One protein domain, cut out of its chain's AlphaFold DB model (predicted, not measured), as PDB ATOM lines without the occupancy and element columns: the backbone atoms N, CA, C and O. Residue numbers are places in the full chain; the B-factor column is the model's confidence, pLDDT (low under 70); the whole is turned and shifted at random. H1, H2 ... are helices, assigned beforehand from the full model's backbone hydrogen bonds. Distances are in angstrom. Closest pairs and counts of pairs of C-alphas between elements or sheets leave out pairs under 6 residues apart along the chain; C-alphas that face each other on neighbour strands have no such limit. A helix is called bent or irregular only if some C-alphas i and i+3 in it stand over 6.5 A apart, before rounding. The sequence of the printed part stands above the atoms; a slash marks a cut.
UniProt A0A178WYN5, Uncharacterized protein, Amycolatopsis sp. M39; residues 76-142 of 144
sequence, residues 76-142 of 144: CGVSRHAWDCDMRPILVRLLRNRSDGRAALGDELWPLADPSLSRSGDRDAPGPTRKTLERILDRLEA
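AT A GLANCE: This is residues 76 to 142 of the 144 residues of an uncharacterized protein of Amycolatopsis sp. M39 (UniProt A0A178WYN5). Two longer helices, H1 and H4, run the same way, roughly side by side, and the short helices H2 and H3 fill in along one side of the pair, H3 packing on H1 and H2 on H4. A long link, residues 114 to 129, folds back from H3 to the end of the domain where H1 begins, and H4 starts from there. The printed part has 67 residues with four named helices, in the order H1, H2, H3, H4, and no named strand; the class is all helix. It is compact, with a radius of gyration of the C-alphas of 11.3 A, and spans 32 by 23 by 18 A.

IN THESE COORDINATES: H1, residues 80 to 95, begins at C-alpha 80 (161.501, 194.964, 150.176) and is 20.0 A long. It has a kink of 41 degrees near residue 87 and is irregular, but only just: C-alphas 85 and 88 are 6.52 A apart. H2 is residues 101 to 105, 6.4 A; H3 is residues 110 to 113, 5.4 A. H4, residues 130 to 142, is 18.3 A long and ends at C-alpha 142 (163.745, 205.511, 173.898).

HOW THE PARTS SIT: H1 touches H3 with residues 88 to 92 alone; the closest C-alphas, of Arg 88 and Ala 113, are 5.5 A apart. H1 and H2 are close but not clearly touching, with the closest C-alphas, of Leu 95 and Gly 101, at 5.5 A. H2 and H3 are also close but not clearly touching, with the closest C-alphas, of Arg 102 and Trp 110, at 5.7 A. H4 touches H2 with residues 136 to 140 alone; the closest C-alphas, of Leu 105 and Arg 139, are 5.8 A apart. H1 and H4 are near each other, with 7 pairs of C-alphas within 10 A, and H3 and H4 with 5. Every O i to N i+4 pair is within hydrogen-bond range in H2 and H4, and 9 of 12 are in H1; H3 is too short for such a pair.

THE WHOLE: The two C-alphas farthest apart, of Ser 99 and Asp 124, are 33.7 A apart. The printed part has no cut. The links H1 to H2 and H2 to H3 are tight, and H3 to H4 is long. The mean pLDDT of the printed part is 92.3, and no printed residue is under 70.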
ATOM      1  N   CYS A  76     161.400 203.185 151.265       90.56
ATOM      2  CA  CYS A  76     161.366 202.134 152.286       90.56
ATOM      3  C   CYS A  76     160.118 201.233 152.227       90.56
ATOM      4  O   CYS A  76     160.229 200.026 152.429       90.56
ATOM      5  N   GLY A  77     158.952 201.802 151.904       91.81
ATOM      6  CA  GLY A  77     157.684 201.073 151.809       91.81
ATOM      7  C   GLY A  77     157.340 200.573 150.408       91.81
ATOM      8  O   GLY A  77     156.406 199.791 150.262       91.81
ATOM      9  N   VAL A  78     158.073 201.008 149.381       92.69
ATOM     10  CA  VAL A  78     157.765 200.677 147.981       92.69
ATOM     11  C   VAL A  78     158.199 199.254 147.651       92.69
ATOM     12  O   VAL A  78     157.497 198.549 146.937       92.69
ATOM     13  N   SER A  79     159.349 198.826 148.174       94.44
ATOM     14  CA  SER A  79     159.947 197.542 147.823       94.44
ATOM     15  C   SER A  79     160.775 196.979 148.970       94.44
ATOM     16  O   SER A  79     161.548 197.698 149.613       94.44
ATOM     17  N   ARG A  80     160.677 195.666 149.193       95.25
ATOM     18  CA  ARG A  80     161.501 194.964 150.176       95.25
ATOM     19  C   ARG A  80     162.979 194.986 149.792       95.25
ATOM     20  O   ARG A  80     163.824 195.149 150.669       95.25
ATOM     21  N   HIS A  81     163.290 194.889 148.501       95.19
ATOM     22  CA  HIS A  81     164.657 195.045 148.010       95.19
ATOM     23  C   HIS A  81     165.234 196.431 148.343       95.19
ATOM     24  O   HIS A  81     166.355 196.522 148.838       95.19
ATOM     25  N   ALA A  82     164.462 197.504 148.127       94.44
ATOM     26  CA  ALA A  82     164.897 198.870 148.442       94.44
ATOM     27  C   ALA A  82     165.144 199.058 149.948       94.44
ATOM     28  O   ALA A  82     166.167 199.611 150.347       94.44
ATOM     29  N   TRP A  83     164.265 198.514 150.803       95.88
ATOM     30  CA  TRP A  83     164.500 198.491 152.250       95.88
ATOM     31  C   TRP A  83     165.839 197.833 152.604       95.88
ATOM     32  O   TRP A  83     166.644 198.410 153.334       95.88
ATOM     33  N   ASP A  84     166.089 196.633 152.080       96.19
ATOM     34  CA  ASP A  84     167.266 195.834 152.426       96.19
ATOM     35  C   ASP A  84     168.584 196.418 151.879       96.19
ATOM     36  O   ASP A  84     169.646 196.199 152.474       96.19
ATOM     37  N   CYS A  85     168.527 197.144 150.759       94.75
ATOM     38  CA  CYS A  85     169.684 197.758 150.108       94.75
ATOM     39  C   CYS A  85     170.006 199.162 150.631       94.75
ATOM     40  O   CYS A  85     171.186 199.464 150.799       94.75
ATOM     41  N   ASP A  86     168.994 199.986 150.918       94.44
ATOM     42  CA  ASP A  86     169.194 201.399 151.254       94.44
ATOM     43  C   ASP A  86     168.988 201.674 152.751       94.44
ATOM     44  O   ASP A  86     169.853 202.254 153.406       94.44
ATOM     45  N   MET A  87     167.873 201.217 153.334       95.81
ATOM     46  CA  MET A  87     167.496 201.559 154.715       95.81
ATOM     47  C   MET A  87     168.157 200.652 155.761       95.81
ATOM     48  O   MET A  87     168.729 201.129 156.745       95.81
ATOM     49  N   ARG A  88     168.118 199.330 155.560       95.56
ATOM     50  CA  ARG A  88     168.647 198.347 156.516       95.56
ATOM     51  C   ARG A  88     170.131 198.569 156.840       95.56
ATOM     52  O   ARG A  88     170.472 198.511 158.020       95.56
ATOM     53  N   PRO A  89     171.026 198.887 155.882       94.69
ATOM     54  CA  PRO A  89     172.423 199.182 156.203       94.69
ATOM     55  C   PRO A  89     172.604 200.408 157.103       94.69
ATOM     56  O   PRO A  89     173.524 200.427 157.922       94.69
ATOM     57  N   ILE A  90     171.737 201.417 156.985       93.88
ATOM     58  CA  ILE A  90     171.758 202.603 157.852       93.88
ATOM     59  C   ILE A  90     171.381 202.196 159.280       93.88
ATOM     60  O   ILE A  90     172.121 202.507 160.214       93.88
ATOM     61  N   LEU A  91     170.303 201.422 159.443       94.38
ATOM     62  CA  LEU A  91     169.877 200.895 160.745       94.38
ATOM     63  C   LEU A  91     170.952 200.009 161.388       94.38
ATOM     64  O   LEU A  91     171.295 200.201 162.551       94.38
ATOM     65  N   VAL A  92     171.556 199.100 160.618       93.81
ATOM     66  CA  VAL A  92     172.661 198.248 161.086       93.81
ATOM     67  C   VAL A  92     173.841 199.093 161.569       93.81
ATOM     68  O   VAL A  92     174.436 198.785 162.599       93.81
ATOM     69  N   ARG A  93     174.187 200.179 160.865       91.19
ATOM     70  CA  ARG A  93     175.273 201.082 161.284       91.19
ATOM     71  C   ARG A  93     174.937 201.836 162.568       91.19
ATOM     72  O   ARG A  93     175.822 201.967 163.407       91.19
ATOM     73  N   LEU A  94     173.693 202.287 162.733       89.31
ATOM     74  CA  LEU A  94     173.220 202.924 163.970       89.31
ATOM     75  C   LEU A  94     173.283 201.959 165.161       89.31
ATOM     76  O   LEU A  94     173.677 202.342 166.260       89.31
ATOM     77  N   LEU A  95     172.953 200.691 164.924       90.31
ATOM     78  CA  LEU A  95     172.969 199.629 165.927       90.31
ATOM     79  C   LEU A  95     174.360 199.051 166.196       90.31
ATOM     80  O   LEU A  95     174.556 198.418 167.224       90.31
ATOM     81  N   ARG A  96     175.344 199.259 165.312       85.12
ATOM     82  CA  ARG A  96     176.675 198.634 165.415       85.12
ATOM     83  C   ARG A  96     177.386 198.932 166.736       85.12
ATOM     84  O   ARG A  96     178.138 198.096 167.223       85.12
ATOM     85  N   ASN A  97     177.145 200.109 167.306       80.00
ATOM     86  CA  ASN A  97     177.747 200.527 168.571       80.00
ATOM     87  C   ASN A  97     176.919 200.100 169.797       80.00
ATOM     88  O   ASN A  97     177.279 200.434 170.922       80.00
ATOM     89  N   ARG A  98     175.810 199.382 169.588       82.00
ATOM     90  CA  ARG A  98     174.881 198.934 170.622       82.00
ATOM     91  C   ARG A  98     174.992 197.423 170.795       82.00
ATOM     92  O   ARG A  98     174.496 196.654 169.972       82.00
ATOM     93  N   SER A  99     175.617 196.989 171.887       74.88
ATOM     94  CA  SER A  99     175.691 195.566 172.257       74.88
ATOM     95  C   SER A  99     174.311 194.943 172.511       74.88
ATOM     96  O   SER A  99     174.162 193.727 172.461       74.88
ATOM     97  N   ASP A 100     173.302 195.778 172.755       82.19
ATOM     98  CA  ASP A 100     171.922 195.440 173.088       82.19
ATOM     99  C   ASP A 100     170.933 195.700 171.934       82.19
ATOM    100  O   ASP A 100     169.730 195.750 172.167       82.19
ATOM    101  N   GLY A 101     171.393 195.854 170.684       85.56
ATOM    102  CA  GLY A 101     170.542 196.297 169.566       85.56
ATOM    103  C   GLY A 101     169.238 195.504 169.372       85.56
ATOM    104  O   GLY A 101     168.193 196.090 169.086       85.56
ATOM    105  N   ARG A 102     169.269 194.183 169.599       90.38
ATOM    106  CA  ARG A 102     168.065 193.335 169.586       90.38
ATOM    107  C   ARG A 102     167.131 193.616 170.759       90.38
ATOM    108  O   ARG A 102     165.925 193.660 170.560       90.38
ATOM    109  N   ALA A 103     167.671 193.831 171.955       90.44
ATOM    110  CA  ALA A 103     166.871 194.193 173.121       90.44
ATOM    111  C   ALA A 103     166.238 195.587 172.962       90.44
ATOM    112  O   ALA A 103     165.078 195.768 173.322       90.44
ATOM    113  N   ALA A 104     166.954 196.539 172.351       90.25
ATOM    114  CA  ALA A 104     166.452 197.888 172.085       90.25
ATOM    115  C   ALA A 104     165.250 197.893 171.119       90.25
ATOM    116  O   ALA A 104     164.271 198.605 171.339       90.25
ATOM    117  N   LEU A 105     165.301 197.079 170.060       92.69
ATOM    118  CA  LEU A 105     164.220 196.987 169.071       92.69
ATOM    119  C   LEU A 105     163.102 196.013 169.464       92.69
ATOM    120  O   LEU A 105     161.949 196.215 169.081       92.69
ATOM    121  N   GLY A 106     163.434 194.971 170.223       92.75
ATOM    122  CA  GLY A 106     162.555 193.840 170.495       92.75
ATOM    123  C   GLY A 106     162.457 192.860 169.321       92.75
ATOM    124  O   GLY A 106     162.801 193.170 168.178       92.75
ATOM    125  N   ASP A 107     161.950 191.659 169.604       93.19
ATOM    126  CA  ASP A 107     161.910 190.551 168.638       93.19
ATOM    127  C   ASP A 107     161.001 190.804 167.425       93.19
ATOM    128  O   ASP A 107     161.246 190.245 166.359       93.19
ATOM    129  N   GLU A 108     159.983 191.664 167.549       94.25
ATOM    130  CA  GLU A 108     159.092 192.020 166.432       94.25
ATOM    131  C   GLU A 108     159.825 192.834 165.353       94.25
ATOM    132  O   GLU A 108     159.657 192.592 164.159       94.25
ATOM    133  N   LEU A 109     160.634 193.815 165.768       95.31
ATOM    134  CA  LEU A 109     161.261 194.780 164.861       95.31
ATOM    135  C   LEU A 109     162.688 194.384 164.476       95.31
ATOM    136  O   LEU A 109     163.176 194.807 163.426       95.31
ATOM    137  N   TRP A 110     163.346 193.550 165.287       94.31
ATOM    138  CA  TRP A 110     164.707 193.087 165.032       94.31
ATOM    139  C   TRP A 110     164.917 192.497 163.624       94.31
ATOM    140  O   TRP A 110     165.872 192.918 162.970       94.31
ATOM    141  N   PRO A 111     164.029 191.647 163.067       94.12
ATOM    142  CA  PRO A 111     164.206 191.094 161.719       94.12
ATOM    143  C   PRO A 111     164.281 192.139 160.593       94.12
ATOM    144  O   PRO A 111     164.664 191.818 159.470       94.12
ATOM    145  N   LEU A 112     163.900 193.393 160.847       94.81
ATOM    146  CA  LEU A 112     163.994 194.476 159.863       94.81
ATOM    147  C   LEU A 112     165.360 195.173 159.869       94.81
ATOM    148  O   LEU A 112     165.705 195.827 158.882       94.81
ATOM    149  N   ALA A 113     166.132 195.012 160.945       94.31
ATOM    150  CA  ALA A 113     167.455 195.598 161.142       94.31
ATOM    151  C   ALA A 113     168.560 194.549 161.379       94.31
ATOM    152  O   ALA A 113     169.718 194.919 161.563       94.31
ATOM    153  N   ASP A 114     168.222 193.257 161.358       92.44
ATOM    154  CA  ASP A 114     169.158 192.162 161.600       92.44
ATOM    155  C   ASP A 114     170.195 192.050 160.460       92.44
ATOM    156  O   ASP A 114     169.824 191.785 159.308       92.44
ATOM    157  N   PRO A 115     171.502 192.230 160.741       91.44
ATOM    158  CA  PRO A 115     172.547 192.104 159.729       91.44
ATOM    159  C   PRO A 115     172.782 190.661 159.261       91.44
ATOM    160  O   PRO A 115     173.393 190.475 158.209       91.44
ATOM    161  N   SER A 116     172.332 189.654 160.016       91.56
ATOM    162  CA  SER A 116     172.501 188.236 159.671       91.56
ATOM    163  C   SER A 116     171.534 187.762 158.584       91.56
ATOM    164  O   SER A 116     171.786 186.749 157.930       91.56
ATOM    165  N   LEU A 117     170.449 188.504 158.348       92.06
ATOM    166  CA  LEU A 117     169.477 188.167 157.318       92.06
ATOM    167  C   LEU A 117     169.986 188.543 155.925       92.06
ATOM    168  O   LEU A 117     170.454 189.659 155.672       92.06
ATOM    169  N   SER A 118     169.806 187.626 154.976       94.12
ATOM    170  CA  SER A 118     170.068 187.882 153.561       94.12
ATOM    171  C   SER A 118     169.236 189.062 153.042       94.12
ATOM    172  O   SER A 118     168.161 189.387 153.557       94.12
ATOM    173  N   ARG A 119     169.752 189.770 152.036       94.06
ATOM    174  CA  ARG A 119     168.972 190.800 151.334       94.06
ATOM    175  C   ARG A 119     167.926 190.121 150.457       94.06
ATOM    176  O   ARG A 119     168.242 189.140 149.788       94.06
ATOM    177  N   SER A 120     166.713 190.656 150.431       91.38
ATOM    178  CA  SER A 120     165.693 190.236 149.479       91.38
ATOM    179  C   SER A 120     166.102 190.620 148.057       91.38
ATOM    180  O   SER A 120     166.521 191.753 147.799       91.38
ATOM    181  N   GLY A 121     165.968 189.679 147.123       92.00
ATOM    182  CA  GLY A 121     166.040 189.951 145.684       92.00
ATOM    183  C   GLY A 121     164.701 190.397 145.087       92.00
ATOM    184  O   GLY A 121     164.668 190.832 143.939       92.00
ATOM    185  N   ASP A 122     163.616 190.292 145.857       90.88
ATOM    186  CA  ASP A 122     162.261 190.586 145.405       90.88
ATOM    187  C   ASP A 122     162.001 192.096 145.405       90.88
ATOM    188  O   ASP A 122     162.017 192.755 146.454       90.88
ATOM    189  N   ARG A 123     161.796 192.638 144.202       92.19
ATOM    190  CA  ARG A 123     161.536 194.060 143.969       92.19
ATOM    191  C   ARG A 123     160.053 194.406 144.073       92.19
ATOM    192  O   ARG A 123     159.763 195.565 144.360       92.19
ATOM    193  N   ASP A 124     159.169 193.430 143.897       93.00
ATOM    194  CA  ASP A 124     157.719 193.618 143.847       93.00
ATOM    195  C   ASP A 124     157.070 193.388 145.218       93.00
ATOM    196  O   ASP A 124     156.013 193.950 145.514       93.00
ATOM    197  N   ALA A 125     157.719 192.613 146.094       92.88
ATOM    198  CA  ALA A 125     157.298 192.493 147.483       92.88
ATOM    199  C   ALA A 125     157.323 193.862 148.186       92.88
ATOM    200  O   ALA A 125     158.349 194.554 148.147       92.88
ATOM    201  N   PRO A 126     156.245 194.243 148.895       93.44
ATOM    202  CA  PRO A 126     156.192 195.515 149.597       93.44
ATOM    203  C   PRO A 126     157.222 195.566 150.730       93.44
ATOM    204  O   PRO A 126     157.442 194.594 151.462       93.44
ATOM    205  N   GLY A 127     157.857 196.727 150.880       93.56
ATOM    206  CA  GLY A 127     158.759 196.996 151.993       93.56
ATOM    207  C   GLY A 127     158.005 197.327 153.289       93.56
ATOM    208  O   GLY A 127     156.784 197.518 153.280       93.56
ATOM    209  N   PRO A 128     158.705 197.410 154.432       94.75
ATOM    210  CA  PRO A 128     158.115 197.888 155.677       94.75
ATOM    211  C   PRO A 128     157.526 199.290 155.513       94.75
ATOM    212  O   PRO A 128     158.137 200.181 154.926       94.75
ATOM    213  N   THR A 129     156.331 199.502 156.061       94.19
ATOM    214  CA  THR A 129     155.670 200.809 155.970       94.19
ATOM    215  C   THR A 129     156.472 201.891 156.694       94.19
ATOM    216  O   THR A 129     157.183 201.618 157.666       94.19
ATOM    217  N   ARG A 130     156.281 203.151 156.290       92.25
ATOM    218  CA  ARG A 130     156.871 204.307 156.980       92.25
ATOM    219  C   ARG A 130     156.543 204.328 158.481       92.25
ATOM    220  O   ARG A 130     157.422 204.598 159.284       92.25
ATOM    221  N   LYS A 131     155.323 203.934 158.864       94.19
ATOM    222  CA  LYS A 131     154.915 203.801 160.273       94.19
ATOM    223  C   LYS A 131     155.744 202.757 161.031       94.19
ATOM    224  O   LYS A 131     155.996 202.898 162.222       94.19
ATOM    225  N   THR A 132     156.170 201.683 160.368       96.12
ATOM    226  CA  THR A 132     157.090 200.707 160.969       96.12
ATOM    227  C   THR A 132     158.490 201.290 161.142       96.12
ATOM    228  O   THR A 132     159.100 201.053 162.179       96.12
ATOM    229  N   LEU A 133     158.976 202.087 160.185       95.44
ATOM    230  CA  LEU A 133     160.237 202.817 160.343       95.44
ATOM    231  C   LEU A 133     160.173 203.811 161.510       95.44
ATOM    232  O   LEU A 133     161.094 203.846 162.314       95.44
ATOM    233  N   GLU A 134     159.079 204.560 161.647       95.44
ATOM    234  CA  GLU A 134     158.846 205.464 162.784       95.44
ATOM    235  C   GLU A 134     158.903 204.699 164.115       95.44
ATOM    236  O   GLU A 134     159.704 205.047 164.973       95.44
ATOM    237  N   ARG A 135     158.200 203.560 164.233       96.56
ATOM    238  CA  ARG A 135     158.283 202.696 165.430       96.56
ATOM    239  C   ARG A 135     159.705 202.217 165.739       96.56
ATOM    240  O   ARG A 135     160.066 202.104 166.906       96.56
ATOM    241  N   ILE A 136     160.494 201.888 164.714       95.00
ATOM    242  CA  ILE A 136     161.904 201.508 164.883       95.00
ATOM    243  C   ILE A 136     162.693 202.681 165.469       95.00
ATOM    244  O   ILE A 136     163.431 202.491 166.434       95.00
ATOM    245  N   LEU A 137     162.534 203.880 164.911       93.69
ATOM    246  CA  LEU A 137     163.240 205.073 165.371       93.69
ATOM    247  C   LEU A 137     162.834 205.459 166.799       93.69
ATOM    248  O   LEU A 137     163.722 205.666 167.620       93.69
ATOM    249  N   ASP A 138     161.539 205.427 167.122       94.94
ATOM    250  CA  ASP A 138     161.024 205.693 168.473       94.94
ATOM    251  C   ASP A 138     161.650 204.749 169.510       94.94
ATOM    252  O   ASP A 138     162.032 205.157 170.605       94.94
ATOM    253  N   ARG A 139     161.798 203.462 169.163       92.81
ATOM    254  CA  ARG A 139     162.444 202.465 170.031       92.81
ATOM    255  C   ARG A 139     163.929 202.741 170.226       92.81
ATOM    256  O   ARG A 139     164.429 202.605 171.339       92.81
ATOM    257  N   LEU A 140     164.631 203.127 169.163       91.00
ATOM    258  CA  LEU A 140     166.050 203.476 169.243       91.00
ATOM    259  C   LEU A 140     166.287 204.745 170.061       91.00
ATOM    260  O   LEU A 140     167.288 204.824 170.771       91.00
ATOM    261  N   GLU A 141     165.378 205.713 169.970       91.12
ATOM    262  CA  GLU A 141     165.427 206.947 170.747       91.12
ATOM    263  C   GLU A 141     165.105 206.698 172.222       91.12
ATOM    264  O   GLU A 141     165.846 207.158 173.084       91.12
ATOM    265  N   ALA A 142     164.083 205.893 172.525       89.31
ATOM    266  CA  ALA A 142     163.745 205.511 173.898       89.31
ATOM    267  C   ALA A 142     164.840 204.677 174.585       89.31
ATOM    268  O   ALA A 142     164.925 204.656 175.811       89.31
TER     269      ALA A 142